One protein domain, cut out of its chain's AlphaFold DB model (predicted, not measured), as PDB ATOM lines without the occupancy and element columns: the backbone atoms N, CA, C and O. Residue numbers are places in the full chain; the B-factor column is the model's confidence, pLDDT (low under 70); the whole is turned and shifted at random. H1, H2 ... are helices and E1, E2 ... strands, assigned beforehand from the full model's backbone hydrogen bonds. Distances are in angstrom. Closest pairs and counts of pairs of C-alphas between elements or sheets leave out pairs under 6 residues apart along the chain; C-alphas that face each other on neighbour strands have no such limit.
ATOM      1  N   GLY A   6      -6.272 -43.014 -27.612       92.38
ATOM      2  CA  GLY A   6      -5.422 -42.383 -28.618       92.38
ATOM      3  C   GLY A   6      -3.955 -42.784 -28.457       92.38
ATOM      4  O   GLY A   6      -3.602 -43.383 -27.438       92.38
ATOM      5  N   PRO A   7      -3.106 -42.516 -29.460       93.06
ATOM      6  CA  PRO A   7      -1.670 -42.731 -29.331       93.06
ATOM      7  C   PRO A   7      -1.105 -41.798 -28.259       93.06
ATOM      8  O   PRO A   7      -1.470 -40.624 -28.193       93.06
ATOM      9  N   ASP A   8      -0.205 -42.312 -27.430       92.12
ATOM     10  CA  ASP A   8       0.497 -41.496 -26.448       92.12
ATOM     11  C   ASP A   8       1.738 -40.873 -27.092       92.12
ATOM     12  O   ASP A   8       2.709 -41.571 -27.388       92.12
ATOM     13  N   LEU A   9       1.687 -39.568 -27.365       92.12
ATOM     14  CA  LEU A   9       2.709 -38.847 -28.124       92.12
ATOM     15  C   LEU A   9       3.528 -37.911 -27.233       92.12
ATOM     16  O   LEU A   9       3.001 -37.146 -26.422       92.12
ATOM     17  N   LYS A  10       4.847 -37.923 -27.429       89.94
ATOM     18  CA  LYS A  10       5.795 -37.054 -26.728       89.94
ATOM     19  C   LYS A  10       5.509 -35.589 -27.054       89.94
ATOM     20  O   LYS A  10       5.488 -35.187 -28.214       89.94
ATOM     21  N   GLY A  11       5.363 -34.772 -26.015       78.81
ATOM     22  CA  GLY A  11       5.228 -33.320 -26.155       78.81
ATOM     23  C   GLY A  11       3.834 -32.826 -26.553       78.81
ATOM     24  O   GLY A  11       3.649 -31.610 -26.656       78.81
ATOM     25  N   GLU A  12       2.837 -33.705 -26.726       80.69
ATOM     26  CA  GLU A  12       1.445 -33.267 -26.865       80.69
ATOM     27  C   GLU A  12       0.906 -32.773 -25.514       80.69
ATOM     28  O   GLU A  12       0.859 -33.502 -24.527       80.69
ATOM     29  N   LYS A  13       0.476 -31.505 -25.468       74.69
ATOM     30  CA  LYS A  13      -0.135 -30.905 -24.266       74.69
ATOM     31  C   LYS A  13      -1.521 -31.475 -23.957       74.69
ATOM     32  O   LYS A  13      -1.968 -31.420 -22.815       74.69
ATOM     33  N   THR A  14      -2.218 -31.961 -24.977       81.50
ATOM     34  CA  THR A  14      -3.570 -32.504 -24.865       81.50
ATOM     35  C   THR A  14      -3.653 -33.726 -25.756       81.50
ATOM     36  O   THR A  14      -3.516 -33.603 -26.971       81.50
ATOM     37  N   GLN A  15      -3.850 -34.891 -25.141       87.75
ATOM     38  CA  GLN A  15      -3.976 -36.154 -25.859       87.75
ATOM     39  C   GLN A  15      -5.228 -36.138 -26.738       87.75
ATOM     40  O   GLN A  15      -6.304 -35.727 -26.295       87.75
ATOM     41  N   LYS A  16      -5.080 -36.600 -27.980       92.12
ATOM     42  CA  LYS A  16      -6.170 -36.693 -28.958       92.12
ATOM     43  C   LYS A  16      -6.536 -38.145 -29.216       92.12
ATOM     44  O   LYS A  16      -5.656 -38.986 -29.391       92.12
ATOM     45  N   SER A  17      -7.833 -38.437 -29.265       93.06
ATOM     46  CA  SER A  17      -8.313 -39.802 -29.503       93.06
ATOM     47  C   SER A  17      -8.038 -40.235 -30.935       93.06
ATOM     48  O   SER A  17      -7.895 -39.394 -31.821       93.06
ATOM     49  N   ALA A  18      -7.980 -41.540 -31.191       92.06
ATOM     50  CA  ALA A  18      -7.728 -42.057 -32.533       92.06
ATOM     51  C   ALA A  18      -8.733 -41.486 -33.554       92.06
ATOM     52  O   ALA A  18      -8.331 -41.006 -34.612       92.06
ATOM     53  N   LEU A  19     -10.022 -41.429 -33.198       91.56
ATOM     54  CA  LEU A  19     -11.050 -40.848 -34.068       91.56
ATOM     55  C   LEU A  19     -10.954 -39.323 -34.181       91.56
ATOM     56  O   LEU A  19     -11.228 -38.788 -35.250       91.56
ATOM     57  N   GLN A  20     -10.539 -38.623 -33.122       93.44
ATOM     58  CA  GLN A  20     -10.290 -37.183 -33.201       93.44
ATOM     59  C   GLN A  20      -9.164 -36.874 -34.187       93.44
ATOM     60  O   GLN A  20      -9.296 -35.968 -35.003       93.44
ATOM     61  N   ARG A  21      -8.061 -37.635 -34.132       92.75
ATOM     62  CA  ARG A  21      -6.922 -37.452 -35.041       92.75
ATOM     63  C   ARG A  21      -7.322 -37.671 -36.499       92.75
ATOM     64  O   ARG A  21      -6.897 -36.897 -37.348       92.75
ATOM     65  N   ILE A  22      -8.155 -38.682 -36.760       90.81
ATOM     66  CA  ILE A  22      -8.718 -38.953 -38.091       90.81
ATOM     67  C   ILE A  22      -9.614 -37.793 -38.541       90.81
ATOM     68  O   ILE A  22      -9.501 -37.331 -39.671       90.81
ATOM     69  N   ALA A  23     -10.487 -37.292 -37.665       92.00
ATOM     70  CA  ALA A  23     -11.412 -36.219 -38.014       92.00
ATOM     71  C   ALA A  23     -10.734 -34.858 -38.239       92.00
ATOM     72  O   ALA A  23     -11.211 -34.058 -39.039       92.00
ATOM     73  N   GLU A  24      -9.636 -34.589 -37.532       93.31
ATOM     74  CA  GLU A  24      -8.808 -33.392 -37.714       93.31
ATOM     75  C   GLU A  24      -7.794 -33.523 -38.869       93.31
ATOM     76  O   GLU A  24      -7.016 -32.595 -39.085       93.31
ATOM     77  N   ASP A  25      -7.786 -34.654 -39.588       92.94
ATOM     78  CA  ASP A  25      -6.842 -34.972 -40.672       92.94
ATOM     79  C   ASP A  25      -5.370 -34.762 -40.263       92.94
ATOM     80  O   ASP A  25      -4.550 -34.178 -40.975       92.94
ATOM     81  N   LEU A  26      -5.031 -35.191 -39.040       91.06
ATOM     82  CA  LEU A  26      -3.678 -35.035 -38.520       91.06
ATOM     83  C   LEU A  26      -2.711 -35.994 -39.219       91.06
ATOM     84  O   LEU A  26      -3.071 -37.140 -39.500       91.06
ATOM     85  N   PRO A  27      -1.448 -35.576 -39.422       89.81
ATOM     86  CA  PRO A  27      -0.460 -36.440 -40.042       89.81
ATOM     87  C   PRO A  27      -0.268 -37.736 -39.230       89.81
ATOM     88  O   PRO A  27      -0.348 -37.711 -37.988       89.81
ATOM     89  N   PRO A  28       0.023 -38.863 -39.912       89.38
ATOM     90  CA  PRO A  28       0.417 -40.098 -39.252       89.38
ATOM     91  C   PRO A  28       1.600 -39.852 -38.320       89.38
ATOM     92  O   PRO A  28       2.531 -39.120 -38.659       89.38
ATOM     93  N   TYR A  29       1.553 -40.470 -37.147       92.50
ATOM     94  CA  TYR A  29       2.636 -40.400 -36.180       92.50
ATOM     95  C   TYR A  29       3.639 -41.533 -36.400       92.50
ATOM     96  O   TYR A  29       3.319 -42.579 -36.968       92.50
ATOM     97  N   THR A  30       4.863 -41.319 -35.933       92.31
ATOM     98  CA  THR A  30       5.982 -42.255 -36.081       92.31
ATOM     99  C   THR A  30       6.452 -42.792 -34.729       92.31
ATOM    100  O   THR A  30       6.113 -42.263 -33.670       92.31
ATOM    101  N   LEU A  31       7.246 -43.868 -34.748       90.31
ATOM    102  CA  LEU A  31       7.721 -44.540 -33.532       90.31
ATOM    103  C   LEU A  31       8.541 -43.613 -32.614       90.31
ATOM    104  O   LEU A  31       8.462 -43.715 -31.395       90.31
ATOM    105  N   ASP A  32       9.300 -42.673 -33.180       91.81
ATOM    106  CA  ASP A  32      10.085 -41.689 -32.426       91.81
ATOM    107  C   ASP A  32       9.207 -40.693 -31.652       91.81
ATOM    108  O   ASP A  32       9.592 -40.247 -30.563       91.81
ATOM    109  N   GLN A  33       8.005 -40.413 -32.164       91.25
ATOM    110  CA  GLN A  33       7.031 -39.516 -31.547       91.25
ATOM    111  C   GLN A  33       6.241 -40.186 -30.421       91.25
ATOM    112  O   GLN A  33       5.686 -39.483 -29.581       91.25
ATOM    113  N   LEU A  34       6.201 -41.519 -30.363       92.12
ATOM    114  CA  LEU A  34       5.486 -42.249 -29.321       92.12
ATOM    115  C   LEU A  34       6.213 -42.179 -27.974       92.12
ATOM    116  O   LEU A  34       7.444 -42.241 -27.896       92.12
ATOM    117  N   ALA A  35       5.441 -42.030 -26.901       86.81
ATOM    118  CA  ALA A  35       5.906 -42.121 -25.525       86.81
ATOM    119  C   ALA A  35       6.169 -43.584 -25.133       86.81
ATOM    120  O   ALA A  35       5.557 -44.501 -25.677       86.81
ATOM    121  N   ASP A  36       7.043 -43.809 -24.152       80.56
ATOM    122  CA  ASP A  36       7.365 -45.148 -23.625       80.56
ATOM    123  C   ASP A  36       6.321 -45.637 -22.598       80.56
ATOM    124  O   ASP A  36       6.630 -46.214 -21.556       80.56
ATOM    125  N   SER A  37       5.050 -45.312 -22.838       81.62
ATOM    126  CA  SER A  37       3.944 -45.738 -21.990       81.62
ATOM    127  C   SER A  37       3.400 -47.087 -22.437       81.62
ATOM    128  O   SER A  37       3.692 -47.602 -23.516       81.62
ATOM    129  N   HIS A  38       2.598 -47.692 -21.575       80.25
ATOM    130  CA  HIS A  38       1.956 -48.965 -21.832       80.25
ATOM    131  C   HIS A  38       0.618 -48.985 -21.104       80.25
ATOM    132  O   HIS A  38       0.500 -48.470 -19.994       80.25
ATOM    133  N   ILE A  39      -0.380 -49.605 -21.725       77.19
ATOM    134  CA  ILE A  39      -1.686 -49.847 -21.116       77.19
ATOM    135  C   ILE A  39      -1.956 -51.347 -21.096       77.19
ATOM    136  O   ILE A  39      -1.676 -52.057 -22.067       77.19
ATOM    137  N   ARG A  40      -2.493 -51.867 -19.990       74.62
ATOM    138  CA  ARG A  40      -2.904 -53.274 -19.940       74.62
ATOM    139  C   ARG A  40      -4.203 -53.472 -20.716       74.62
ATOM    140  O   ARG A  40      -5.126 -52.668 -20.626       74.62
ATOM    141  N   THR A  41      -4.337 -54.611 -21.391       76.75
ATOM    142  CA  THR A  41      -5.615 -55.026 -22.012       76.75
ATOM    143  C   THR A  41      -6.762 -55.064 -21.005       76.75
ATOM    144  O   THR A  41      -7.891 -54.751 -21.367       76.75
ATOM    145  N   SER A  42      -6.477 -55.385 -19.741       64.25
ATOM    146  CA  SER A  42      -7.472 -55.359 -18.667       64.25
ATOM    147  C   SER A  42      -7.990 -53.953 -18.352       64.25
ATOM    148  O   SER A  42      -9.146 -53.805 -17.977       64.25
ATOM    149  N   GLU A  43      -7.180 -52.908 -18.532       71.88
ATOM    150  CA  GLU A  43      -7.636 -51.522 -18.365       71.88
ATOM    151  C   GLU A  43      -8.562 -51.123 -19.516       71.88
ATOM    152  O   GLU A  43      -9.625 -50.545 -19.298       71.88
ATOM    153  N   ILE A  44      -8.204 -51.515 -20.742       79.38
ATOM    154  CA  ILE A  44      -9.043 -51.324 -21.931       79.38
ATOM    155  C   ILE A  44     -10.405 -52.017 -21.749       79.38
ATOM    156  O   ILE A  44     -11.452 -51.428 -22.025       79.38
ATOM    157  N   GLU A  45     -10.395 -53.252 -21.248       75.94
ATOM    158  CA  GLU A  45     -11.590 -54.029 -20.912       75.94
ATOM    159  C   GLU A  45     -12.456 -53.325 -19.858       75.94
ATOM    160  O   GLU A  45     -13.663 -53.167 -20.050       75.94
ATOM    161  N   GLN A  46     -11.845 -52.873 -18.760       69.44
ATOM    162  CA  GLN A  46     -12.550 -52.185 -17.680       69.44
ATOM    163  C   GLN A  46     -13.238 -50.917 -18.181       69.44
ATOM    164  O   GLN A  46     -14.407 -50.697 -17.871       69.44
ATOM    165  N   ILE A  47     -12.552 -50.120 -19.002       76.75
ATOM    166  CA  ILE A  47     -13.115 -48.904 -19.596       76.75
ATOM    167  C   ILE A  47     -14.275 -49.249 -20.536       76.75
ATOM    168  O   ILE A  47     -15.314 -48.591 -20.497       76.75
ATOM    169  N   TYR A  48     -14.147 -50.301 -21.350       80.81
ATOM    170  CA  TYR A  48     -15.244 -50.759 -22.199       80.81
ATOM    171  C   TYR A  48     -16.485 -51.116 -21.372       80.81
ATOM    172  O   TYR A  48     -17.563 -50.577 -21.622       80.81
ATOM    173  N   TYR A  49     -16.342 -51.988 -20.369       72.31
ATOM    174  CA  TYR A  49     -17.477 -52.426 -19.556       72.31
ATOM    175  C   TYR A  49     -18.052 -51.311 -18.696       72.31
ATOM    176  O   TYR A  49     -19.265 -51.249 -18.508       72.31
ATOM    177  N   TYR A  50     -17.210 -50.386 -18.247       72.81
ATOM    178  CA  TYR A  50     -17.643 -49.172 -17.584       72.81
ATOM    179  C   TYR A  50     -18.609 -48.360 -18.458       72.81
ATOM    180  O   TYR A  50     -19.689 -47.970 -17.999       72.81
ATOM    181  N   LEU A  51     -18.249 -48.152 -19.728       76.94
ATOM    182  CA  LEU A  51     -19.051 -47.394 -20.686       76.94
ATOM    183  C   LEU A  51     -20.404 -48.048 -20.975       76.94
ATOM    184  O   LEU A  51     -21.387 -47.346 -21.187       76.94
ATOM    185  N   VAL A  52     -20.471 -49.381 -20.972       75.31
ATOM    186  CA  VAL A  52     -21.701 -50.121 -21.300       75.31
ATOM    187  C   VAL A  52     -22.438 -50.668 -20.074       75.31
ATOM    188  O   VAL A  52     -23.402 -51.410 -20.232       75.31
ATOM    189  N   ARG A  53     -22.048 -50.292 -18.847       68.69
ATOM    190  CA  ARG A  53     -22.600 -50.877 -17.604       68.69
ATOM    191  C   ARG A  53     -24.112 -50.698 -17.432       68.69
ATOM    192  O   ARG A  53     -24.760 -51.541 -16.826       68.69
ATOM    193  N   LYS A  54     -24.673 -49.609 -17.970       72.00
ATOM    194  CA  LYS A  54     -26.119 -49.320 -17.943       72.00
ATOM    195  C   LYS A  54     -26.827 -49.693 -19.261       72.00
ATOM    196  O   LYS A  54     -28.034 -49.478 -19.379       72.00
ATOM    197  N   ALA A  55     -26.103 -50.226 -20.247       74.06
ATOM    198  CA  ALA A  55     -26.663 -50.619 -21.536       74.06
ATOM    199  C   ALA A  55     -27.547 -51.871 -21.419       74.06
ATOM    200  O   ALA A  55     -27.453 -52.645 -20.463       74.06
ATOM    201  N   ASP A  56     -28.395 -52.100 -22.423       77.38
ATOM    202  CA  ASP A  56     -29.108 -53.373 -22.534       77.38
ATOM    203  C   ASP A  56     -28.117 -54.531 -22.742       77.38
ATOM    204  O   ASP A  56     -27.172 -54.419 -23.526       77.38
ATOM    205  N   ARG A  57     -28.344 -55.668 -22.071       70.00
ATOM    206  CA  ARG A  57     -27.438 -56.830 -22.118       70.00
ATOM    207  C   ARG A  57     -27.207 -57.360 -23.533       70.00
ATOM    208  O   ARG A  57     -26.142 -57.910 -23.792       70.00
ATOM    209  N   SER A  58     -28.174 -57.202 -24.438       75.75
ATOM    210  CA  SER A  58     -28.037 -57.618 -25.840       75.75
ATOM    211  C   SER A  58     -27.014 -56.790 -26.627       75.75
ATOM    212  O   SER A  58     -26.507 -57.262 -27.641       75.75
ATOM    213  N   LEU A  59     -26.679 -55.589 -26.148       75.50
ATOM    214  CA  LEU A  59     -25.730 -54.667 -26.777       75.50
ATOM    215  C   LEU A  59     -24.297 -54.839 -26.253       75.50
ATOM    216  O   LEU A  59     -23.364 -54.249 -26.800       75.50
ATOM    217  N   ILE A  60     -24.113 -55.625 -25.190       75.19
ATOM    218  CA  ILE A  60     -22.819 -55.822 -24.538       75.19
ATOM    219  C   ILE A  60     -22.060 -56.950 -25.239       75.19
ATOM    220  O   ILE A  60     -22.522 -58.090 -25.329       75.19
ATOM    221  N   VAL A  61     -20.850 -56.641 -25.701       71.81
ATOM    222  CA  VAL A  61     -19.960 -57.619 -26.327       71.81
ATOM    223  C   VAL A  61     -19.441 -58.585 -25.261       71.81
ATOM    224  O   VAL A  61     -18.980 -58.195 -24.184       71.81
ATOM    225  N   LYS A  62     -19.519 -59.883 -25.569       71.81
ATOM    226  CA  LYS A  62     -18.972 -60.937 -24.710       71.81
ATOM    227  C   LYS A  62     -17.450 -60.815 -24.643       71.81
ATOM    228  O   LYS A  62     -16.810 -60.614 -25.670       71.81
ATOM    229  N   LEU A  63     -16.877 -61.050 -23.464       67.25
ATOM    230  CA  LEU A  63     -15.440 -60.899 -23.217       67.25
ATOM    231  C   LEU A  63     -14.533 -61.599 -24.254       67.25
ATOM    232  O   LEU A  63     -13.623 -60.945 -24.753       67.25
ATOM    233  N   PRO A  64     -14.779 -62.859 -24.680       66.56
ATOM    234  CA  PRO A  64     -13.935 -63.496 -25.696       66.56
ATOM    235  C   PRO A  64     -13.911 -62.742 -27.032       66.56
ATOM    236  O   PRO A  64     -12.877 -62.680 -27.686       66.56
ATOM    237  N   VAL A  65     -15.038 -62.136 -27.413       68.06
ATOM    238  CA  VAL A  65     -15.175 -61.357 -28.650       68.06
ATOM    239  C   VAL A  65     -14.466 -60.006 -28.509       68.06
ATOM    240  O   VAL A  65     -13.762 -59.587 -29.423       68.06
ATOM    241  N   LEU A  66     -14.573 -59.361 -27.341       77.06
ATOM    242  CA  LEU A  66     -13.848 -58.123 -27.035       77.06
ATOM    243  C   LEU A  66     -12.327 -58.337 -27.050       77.06
ATOM    244  O   LEU A  66     -11.593 -57.517 -27.592       77.06
ATOM    245  N   LEU A  67     -11.847 -59.452 -26.496       75.25
ATOM    246  CA  LEU A  67     -10.426 -59.793 -26.530       75.25
ATOM    247  C   LEU A  67      -9.954 -60.094 -27.956       75.25
ATOM    248  O   LEU A  67      -8.878 -59.639 -28.328       75.25
ATOM    249  N   GLN A  68     -10.747 -60.798 -28.768       73.25
ATOM    250  CA  GLN A  68     -10.423 -61.014 -30.185       73.25
ATOM    251  C   GLN A  68     -10.308 -59.695 -30.956       73.25
ATOM    252  O   GLN A  68      -9.376 -59.556 -31.744       73.25
ATOM    253  N   PHE A  69     -11.189 -58.729 -30.678       82.25
ATOM    254  CA  PHE A  69     -11.114 -57.372 -31.228       82.25
ATOM    255  C   PHE A  69      -9.817 -56.662 -30.810       82.25
ATOM    256  O   PHE A  69      -9.047 -56.214 -31.648       82.25
ATOM    257  N   ILE A  70      -9.483 -56.626 -29.514       80.44
ATOM    258  CA  ILE A  70      -8.245 -55.950 -29.076       80.44
ATOM    259  C   ILE A  70      -6.993 -56.605 -29.690       80.44
ATOM    260  O   ILE A  70      -6.007 -55.929 -29.972       80.44
ATOM    261  N   GLN A  71      -7.036 -57.915 -29.935       77.38
ATOM    262  CA  GLN A  71      -5.920 -58.677 -30.495       77.38
ATOM    263  C   GLN A  71      -5.784 -58.589 -32.018       77.38
ATOM    264  O   GLN A  71      -4.787 -59.085 -32.539       77.38
ATOM    265  N   GLY A  72      -6.745 -58.003 -32.737       72.44
ATOM    266  CA  GLY A  72      -6.702 -57.984 -34.200       72.44
ATOM    267  C   GLY A  72      -7.154 -59.286 -34.871       72.44
ATOM    268  O   GLY A  72      -6.825 -59.529 -36.029       72.44
ATOM    269  N   ASN A  73      -7.817 -60.175 -34.124       66.88
ATOM    270  CA  ASN A  73      -8.188 -61.525 -34.560       66.88
ATOM    271  C   ASN A  73      -9.681 -61.637 -34.913       66.88
ATOM    272  O   ASN A  73     -10.198 -62.748 -35.066       66.88
ATOM    273  N   HIS A  74     -10.410 -60.519 -34.969       59.75
ATOM    274  CA  HIS A  74     -11.860 -60.545 -35.106       59.75
ATOM    275  C   HIS A  74     -12.294 -60.700 -36.582       59.75
ATOM    276  O   HIS A  74     -11.881 -59.918 -37.437       59.75
ATOM    277  N   PRO A  75     -13.171 -61.666 -36.919       50.72
ATOM    278  CA  PRO A  75     -13.589 -61.926 -38.298       50.72
ATOM    279  C   PRO A  75     -14.736 -60.999 -38.744       50.72
ATOM    280  O   PRO A  75     -15.833 -61.463 -39.055       50.72
ATOM    281  N   SER A  76     -14.527 -59.679 -38.776       51.19
ATOM    282  CA  SER A  76     -15.559 -58.734 -39.241       51.19
ATOM    283  C   SER A  76     -15.050 -57.709 -40.243       51.19
ATOM    284  O   SER A  76     -13.946 -57.203 -40.106       51.19
ATOM    285  N   GLN A  77     -15.924 -57.318 -41.175       48.78
ATOM    286  CA  GLN A  77     -15.730 -56.260 -42.181       48.78
ATOM    287  C   GLN A  77     -15.652 -54.819 -41.609       48.78
ATOM    288  O   GLN A  77     -15.916 -53.862 -42.330       48.78
ATOM    289  N   GLY A  78     -15.354 -54.652 -40.317       50.19
ATOM    290  CA  GLY A  78     -15.285 -53.358 -39.627       50.19
ATOM    291  C   GLY A  78     -13.862 -52.978 -39.213       50.19
ATOM    292  O   GLY A  78     -12.949 -53.795 -39.288       50.19
ATOM    293  N   GLU A  79     -13.691 -51.737 -38.757       60.03
ATOM    294  CA  GLU A  79     -12.443 -51.228 -38.177       60.03
ATOM    295  C   GLU A  79     -12.102 -51.986 -36.881       60.03
ATOM    296  O   GLU A  79     -12.772 -51.814 -35.861       60.03
ATOM    297  N   ASP A  80     -11.101 -52.870 -36.932       69.75
ATOM    298  CA  ASP A  80     -10.597 -53.611 -35.769       69.75
ATOM    299  C   ASP A  80      -9.702 -52.727 -34.875       69.75
ATOM    300  O   ASP A  80      -9.260 -51.659 -35.288       69.75
ATOM    301  N   PHE A  81      -9.359 -53.147 -33.653       80.81
ATOM    302  CA  PHE A  81      -8.489 -52.353 -32.767       80.81
ATOM    303  C   PHE A  81      -7.156 -51.964 -33.436       80.81
ATOM    304  O   PHE A  81      -6.645 -50.865 -33.220       80.81
ATOM    305  N   LEU A  82      -6.631 -52.837 -34.304       81.94
ATOM    306  CA  LEU A  82      -5.398 -52.602 -35.059       81.94
ATOM    307  C   LEU A  82      -5.518 -51.546 -36.166       81.94
ATOM    308  O   LEU A  82      -4.487 -51.054 -36.624       81.94
ATOM    309  N   THR A  83      -6.728 -51.175 -36.604       83.88
ATOM    310  CA  THR A  83      -6.892 -50.055 -37.549       83.88
ATOM    311  C   THR A  83      -6.667 -48.717 -36.855       83.88
ATOM    312  O   THR A  83      -6.134 -47.793 -37.461       83.88
ATOM    313  N   LEU A  84      -7.028 -48.630 -35.571       87.31
ATOM    314  CA  LEU A  84      -6.796 -47.459 -34.728       87.31
ATOM    315  C   LEU A  84      -5.377 -47.449 -34.148       87.31
ATOM    316  O   LEU A  84      -4.795 -46.380 -33.979       87.31
ATOM    317  N   PHE A  85      -4.828 -48.631 -33.852       90.50
ATOM    318  CA  PHE A  85      -3.515 -48.807 -33.228       90.50
ATOM    319  C   PHE A  85      -2.698 -49.887 -33.956       90.50
ATOM    320  O   PHE A  85      -2.688 -51.049 -33.537       90.50
ATOM    321  N   PRO A  86      -1.994 -49.533 -35.046       89.69
ATOM    322  CA  PRO A  86      -1.236 -50.499 -35.836       89.69
ATOM    323  C   PRO A  86      -0.137 -51.186 -35.020       89.69
ATOM    324  O   PRO A  86       0.646 -50.523 -34.344       89.69
ATOM    325  N   SER A  87      -0.010 -52.510 -35.141       85.88
ATOM    326  CA  SER A  87       0.912 -53.320 -34.325       85.88
ATOM    327  C   SER A  87       2.398 -52.979 -34.496       85.88
ATOM    328  O   SER A  87       3.186 -53.227 -33.588       85.88
ATOM    329  N   HIS A  88       2.791 -52.393 -35.632       86.75
ATOM    330  CA  HIS A  88       4.163 -51.933 -35.874       86.75
ATOM    331  C   HIS A  88       4.516 -50.642 -35.111       86.75
ATOM    332  O   HIS A  88       5.695 -50.357 -34.921       86.75
ATOM    333  N   LEU A  89       3.510 -49.877 -34.674       89.19
ATOM    334  CA  LEU A  89       3.657 -48.689 -33.822       89.19
ATOM    335  C   LEU A  89       3.294 -48.993 -32.364       89.19
ATOM    336  O   LEU A  89       3.940 -48.494 -31.450       89.19
ATOM    337  N   HIS A  90       2.294 -49.849 -32.155       90.56
ATOM    338  CA  HIS A  90       1.765 -50.244 -30.853       90.56
ATOM    339  C   HIS A  90       1.922 -51.757 -30.655       90.56
ATOM    340  O   HIS A  90       0.930 -52.496 -30.704       90.56
ATOM    341  N   PRO A  91       3.158 -52.261 -30.476       84.25
ATOM    342  CA  PRO A  91       3.380 -53.680 -30.258       84.25
ATOM    343  C   PRO A  91       2.602 -54.159 -29.034       84.25
ATOM    344  O   PRO A  91       2.608 -53.528 -27.972       84.25
ATOM    345  N   GLN A  92       1.935 -55.300 -29.196       83.94
ATOM    346  CA  GLN A  92       1.303 -56.004 -28.092       83.94
ATOM    347  C   GLN A  92       2.262 -57.068 -27.582       83.94
ATOM    348  O   GLN A  92       2.631 -57.979 -28.324       83.94
ATOM    349  N   THR A  93       2.658 -56.965 -26.319       73.31
ATOM    350  CA  THR A  93       3.535 -57.946 -25.680       73.31
ATOM    351  C   THR A  93       2.815 -58.622 -24.531       73.31
ATOM    352  O   THR A  93       2.004 -58.032 -23.812       73.31
ATOM    353  N   GLU A  94       3.082 -59.911 -24.370       60.94
ATOM    354  CA  GLU A  94       2.636 -60.640 -23.198       60.94
ATOM    355  C   GLU A  94       3.568 -60.281 -22.039       60.94
ATOM    356  O   GLU A  94       4.769 -60.539 -22.085       60.94
ATOM    357  N   SER A  95       3.032 -59.619 -21.014       49.50
ATOM    358  CA  SER A  95       3.799 -59.365 -19.795       49.50
ATOM    359  C   SER A  95       4.013 -60.669 -19.021       49.50
ATOM    360  O   SER A  95       3.253 -61.625 -19.173       49.50
ATOM    361  N   LEU A  96       4.988 -60.674 -18.108       36.50
ATOM    362  CA  LEU A  96       5.300 -61.793 -17.200       36.50
ATOM    363  C   LEU A  96       4.070 -62.359 -16.460       36.50
ATOM    364  O   LEU A  96       4.057 -63.520 -16.063       36.50
ATOM    365  N   ASN A  97       3.014 -61.556 -16.307       35.88
ATOM    366  CA  ASN A  97       1.767 -61.942 -15.657       35.88
ATOM    367  C   ASN A  97       0.703 -62.482 -16.625       35.88
ATOM    368  O   ASN A  97      -0.461 -62.560 -16.234       35.88
ATOM    369  N   HIS A  98       1.040 -62.851 -17.864       43.41
ATOM    370  CA  HIS A  98       0.089 -63.224 -18.927       43.41
ATOM    371  C   HIS A  98      -0.971 -62.144 -19.242       43.41
ATOM    372  O   HIS A  98      -1.921 -62.389 -19.982       43.41
ATOM    373  N   SER A  99      -0.836 -60.931 -18.691       49.78
ATOM    374  CA  SER A  99      -1.592 -59.761 -19.140       49.78
ATOM    375  C   SER A  99      -0.924 -59.206 -20.387       49.78
ATOM    376  O   SER A  99       0.285 -58.970 -20.381       49.78
ATOM    377  N   ARG A 100      -1.679 -58.982 -21.460       68.69
ATOM    378  CA  ARG A 100      -1.123 -58.316 -22.640       68.69
ATOM    379  C   ARG A 100      -1.063 -56.819 -22.391       68.69
ATOM    380  O   ARG A 100      -2.028 -56.230 -21.900       68.69
ATOM    381  N   ILE A 101       0.060 -56.208 -22.712       78.62
ATOM    382  CA  ILE A 101       0.203 -54.758 -22.695       78.62
ATOM    383  C   ILE A 101       0.241 -54.258 -24.129       78.62
ATOM    384  O   ILE A 101       0.758 -54.940 -25.013       78.62
ATOM    385  N   VAL A 102      -0.340 -53.088 -24.351       84.50
ATOM    386  CA  VAL A 102      -0.278 -52.367 -25.617       84.50
ATOM    387  C   VAL A 102       0.627 -51.165 -25.391       84.50
ATOM    388  O   VAL A 102       0.374 -50.370 -24.482       84.50
ATOM    389  N   ALA A 103       1.699 -51.058 -26.172       85.81
ATOM    390  CA  ALA A 103       2.628 -49.940 -26.059       85.81
ATOM    391  C   ALA A 103       2.016 -48.636 -26.594       85.81
ATOM    392  O   ALA A 103       1.302 -48.628 -27.599       85.81
ATOM    393  N   SER A 104       2.333 -47.532 -25.923       88.94
ATOM    394  CA  SER A 104       2.098 -46.155 -26.364       88.94
ATOM    395  C   SER A 104       0.637 -45.824 -26.688       88.94
ATOM    396  O   SER A 104       0.356 -45.100 -27.642       88.94
ATOM    397  N   VAL A 105      -0.307 -46.364 -25.914       89.12
ATOM    398  CA  VAL A 105      -1.740 -46.042 -26.006       89.12
ATOM    399  C   VAL A 105      -2.190 -45.384 -24.710       89.12
ATOM    400  O   VAL A 105      -1.935 -45.897 -23.622       89.12
ATOM    401  N   ALA A 106      -2.903 -44.270 -24.838       87.69
ATOM    402  CA  ALA A 106      -3.423 -43.493 -23.728       87.69
ATOM    403  C   ALA A 106      -4.952 -43.520 -23.673       87.69
ATOM    404  O   ALA A 106      -5.640 -43.545 -24.697       87.69
ATOM    405  N   PHE A 107      -5.479 -43.477 -22.450       86.75
ATOM    406  CA  PHE A 107      -6.900 -43.309 -22.173       86.75
ATOM    407  C   PHE A 107      -7.257 -41.827 -22.015       86.75
ATOM    408  O   PHE A 107      -6.629 -41.097 -21.249       86.75
ATOM    409  N   ILE A 108      -8.318 -41.406 -22.696       86.31
ATOM    410  CA  ILE A 108      -8.787 -40.027 -22.763       86.31
ATOM    411  C   ILE A 108     -10.129 -39.934 -22.049       86.31
ATOM    412  O   ILE A 108     -11.153 -40.421 -22.524       86.31
ATOM    413  N   ARG A 109     -10.105 -39.281 -20.888       77.56
ATOM    414  CA  ARG A 109     -11.248 -39.182 -19.966       77.56
ATOM    415  C   ARG A 109     -12.355 -38.269 -20.464       77.56
ATOM    416  O   ARG A 109     -13.532 -38.561 -20.284       77.56
ATOM    417  N   ASN A 110     -11.952 -37.145 -21.045       84.88
ATOM    418  CA  ASN A 110     -12.845 -36.161 -21.627       84.88
ATOM    419  C   ASN A 110     -12.548 -36.087 -23.123       84.88
ATOM    420  O   ASN A 110     -11.749 -35.247 -23.545       84.88
ATOM    421  N   PRO A 111     -13.071 -37.036 -23.916       88.50
ATOM    422  CA  PRO A 111     -12.808 -37.032 -25.338       88.50
ATOM    423  C   PRO A 111     -13.438 -35.797 -25.971       88.50
ATOM    424  O   PRO A 111     -14.558 -35.410 -25.643       88.50
ATOM    425  N   ALA A 112     -12.727 -35.182 -26.913       89.00
ATOM    426  CA  ALA A 112     -13.339 -34.161 -27.739       89.00
ATOM    427  C   ALA A 112     -14.509 -34.784 -28.516       89.00
ATOM    428  O   ALA A 112     -14.391 -35.885 -29.049       89.00
ATOM    429  N   ILE A 113     -15.644 -34.090 -28.572       89.00
ATOM    430  CA  ILE A 113     -16.856 -34.589 -29.246       89.00
ATOM    431  C   ILE A 113     -17.273 -33.729 -30.437       89.00
ATOM    432  O   ILE A 113     -18.214 -34.085 -31.133       89.00
ATOM    433  N   PHE A 114     -16.575 -32.618 -30.698       89.62
ATOM    434  CA  PHE A 114     -16.943 -31.657 -31.749       89.62
ATOM    435  C   PHE A 114     -16.962 -32.273 -33.159       89.62
ATOM    436  O   PHE A 114     -17.624 -31.747 -34.047       89.62
ATOM    437  N   TYR A 115     -16.234 -33.374 -33.367       90.00
ATOM    438  CA  TYR A 115     -16.181 -34.099 -34.635       90.00
ATOM    439  C   TYR A 115     -17.238 -35.208 -34.755       90.00
ATOM    440  O   TYR A 115     -17.365 -35.835 -35.806       90.00
ATOM    441  N   ILE A 116     -17.982 -35.488 -33.683       90.19
ATOM    442  CA  ILE A 116     -19.012 -36.523 -33.649       90.19
ATOM    443  C   ILE A 116     -20.347 -35.867 -34.004       90.19
ATOM    444  O   ILE A 116     -20.711 -34.835 -33.442       90.19
ATOM    445  N   LYS A 117     -21.100 -36.462 -34.936       91.31
ATOM    446  CA  LYS A 117     -22.435 -35.962 -35.290       91.31
ATOM    447  C   LYS A 117     -23.343 -35.990 -34.063       91.31
ATOM    448  O   LYS A 117     -23.324 -36.958 -33.303       91.31
ATOM    449  N   GLN A 118     -24.207 -34.984 -33.922       90.00
ATOM    450  CA  GLN A 118     -25.147 -34.924 -32.798       90.00
ATOM    451  C   GLN A 118     -26.021 -36.185 -32.719       90.00
ATOM    452  O   GLN A 118     -26.224 -36.724 -31.637       90.00
ATOM    453  N   GLU A 119     -26.471 -36.707 -33.862       91.56
ATOM    454  CA  GLU A 119     -27.247 -37.952 -33.947       91.56
ATOM    455  C   GLU A 119     -26.508 -39.155 -33.339       91.56
ATOM    456  O   GLU A 119     -27.112 -39.971 -32.641       91.56
ATOM    457  N   ASP A 120     -25.194 -39.246 -33.557       88.62
ATOM    458  CA  ASP A 120     -24.358 -40.324 -33.032       88.62
ATOM    459  C   ASP A 120     -24.076 -40.144 -31.535       88.62
ATOM    460  O   ASP A 120     -24.041 -41.131 -30.799       88.62
ATOM    461  N   ILE A 121     -23.946 -38.898 -31.062       87.56
ATOM    462  CA  ILE A 121     -23.859 -38.574 -29.629       87.56
ATOM    463  C   ILE A 121     -25.148 -39.005 -28.923       87.56
ATOM    464  O   ILE A 121     -25.089 -39.743 -27.939       87.56
ATOM    465  N   GLU A 122     -26.315 -38.615 -29.440       88.81
ATOM    466  CA  GLU A 122     -27.609 -38.996 -28.860       88.81
ATOM    467  C   GLU A 122     -27.821 -40.511 -28.901       88.81
ATOM    468  O   GLU A 122     -28.280 -41.118 -27.930       88.81
ATOM    469  N   ARG A 123     -27.429 -41.164 -30.001       88.75
ATOM    470  CA  ARG A 123     -27.460 -42.623 -30.107       88.75
ATOM    471  C   ARG A 123     -26.551 -43.276 -29.068       88.75
ATOM    472  O   ARG A 123     -26.980 -44.235 -28.429       88.75
ATOM    473  N   PHE A 124     -25.332 -42.774 -28.883       85.31
ATOM    474  CA  PHE A 124     -24.406 -43.271 -27.867       85.31
ATOM    475  C   PHE A 124     -25.019 -43.156 -26.473       85.31
ATOM    476  O   PHE A 124     -25.111 -44.170 -25.783       85.31
ATOM    477  N   LYS A 125     -25.507 -41.968 -26.094       86.19
ATOM    478  CA  LYS A 125     -26.167 -41.724 -24.802       86.19
ATOM    479  C   LYS A 125     -27.357 -42.654 -24.593       86.19
ATOM    480  O   LYS A 125     -27.485 -43.271 -23.542       86.19
ATOM    481  N   LYS A 126     -28.193 -42.844 -25.615       86.50
ATOM    482  CA  LYS A 126     -29.348 -43.751 -25.555       86.50
ATOM    483  C   LYS A 126     -28.945 -45.216 -25.352       86.50
ATOM    484  O   LYS A 126     -29.608 -45.924 -24.597       86.50
ATOM    485  N   LEU A 127     -27.896 -45.679 -26.034       82.56
ATOM    486  CA  LEU A 127     -27.441 -47.073 -25.962       82.56
ATOM    487  C   LEU A 127     -26.708 -47.377 -24.653       82.56
ATOM    488  O   LEU A 127     -26.939 -48.431 -24.065       82.56
ATOM    489  N   THR A 128     -25.843 -46.473 -24.194       78.81
ATOM    490  CA  THR A 128     -25.054 -46.648 -22.964       78.81
ATOM    491  C   THR A 128     -25.794 -46.208 -21.709       78.81
ATOM    492  O   THR A 128     -25.420 -46.612 -20.612       78.81
ATOM    493  N   ARG A 129     -26.848 -45.395 -21.867       78.38
ATOM    494  CA  ARG A 129     -27.541 -44.651 -20.802       78.38
ATOM    495  C   ARG A 129     -26.617 -43.725 -20.007       78.38
ATOM    496  O   ARG A 129     -26.864 -43.468 -18.829       78.38
TER     497      ARG A 129
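This is residues 6 to 129 of the 326 residues of an uncharacterized protein of Chenopodium quinoa (UniProt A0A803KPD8). A small three-stranded sheet, E1, E3 and E2, stands toward one end of the domain, and H2 runs on from its edge strand E1 to the other end, where the last residues of H2 meet the end of H5 at a corner. H1 and the loops of residues 6 to 17 and 24 to 37 make another part, and the short helix H4 lies between H1 and H3. The printed part has 124 residues, with five named helices and four named strands in the order H1 E1 H2 H3 H4 E2 E3 E4 H5; under half of the residues are in named elements, and the class is mixed, helices and strands. The sheet has the order E1, E3, E2 and is antiparallel. The whole is compact, with a radius of gyration of the C-alphas of 15.1 A, and rounded, spanning 41 by 36 by 27 A.

The sheet is E1, residues 38 to 40, E3, residues 100 to 103 and 9.8 A long, and E2, residues 92 to 94. C-alpha 38 is at (1.956, -48.965, -21.832). E4 is residues 105 to 107. H2, residues 41 to 52, is 16.8 A long, and H5, residues 118 to 128, is 15.3 A, ending with C-alpha 128 at (-25.054, -46.648, -22.964). H3 is residues 63 to 70, 10.5 A; H1 is residues 18 to 23, 8.8 A, with C-alpha 18 at (-7.728, -42.057, -32.533); H4 is residues 81 to 84.

E1 and E3 are antiparallel at 154 degrees, with N 39 and O 102 3.0 A apart, within hydrogen-bond range. E2 and E3 form a hairpin at 143 degrees, with N 101 and O 93 2.9 A apart, within that range. E3 runs on into E4 at 98 degrees; E4 pairs with no named strand, but residues 6 to 7 pair antiparallel with its residues 105 to 106. H2 only grazes the sheet, with its residues 41 to 46. H2 and H5 only just touch, only at their ends, with 3 pairs of C-alphas within 8 A, made by residues 51 to 52 of H2; the closest C-alphas are those of Val 52 and Thr 128, 5.1 A apart, and the helices are about perpendicular at 81 degrees. H2 and H3 are close but not clearly touching, at a steep tilt of 66 degrees, opposite ways; the closest C-alphas, of Thr 41 and Ile 70, are 7.6 A apart. H3 and H4 only just touch, with 3 such pairs, Ile 70 and Phe 81 closest at 5.2 A between C-alphas. H1 and H4 are close but not clearly touching, the C-alphas of Ala 18 and Leu 84 5.9 A apart. H1 is apart from H2, H3 and H5, among others. In H1, H2, H3 and H5 every O i to N i+4 pair is within hydrogen-bond range; H4 is too short for one.

The two C-alphas farthest apart, those of Leu 96 and Glu 119, are 43.7 A apart. The printed part has no cut, and the link from H1 to E1, 14 residues, is long. The mean pLDDT of the printed part is 79.6; 21 residues are under 70, among them residues 73 to 80 and 94 to 100.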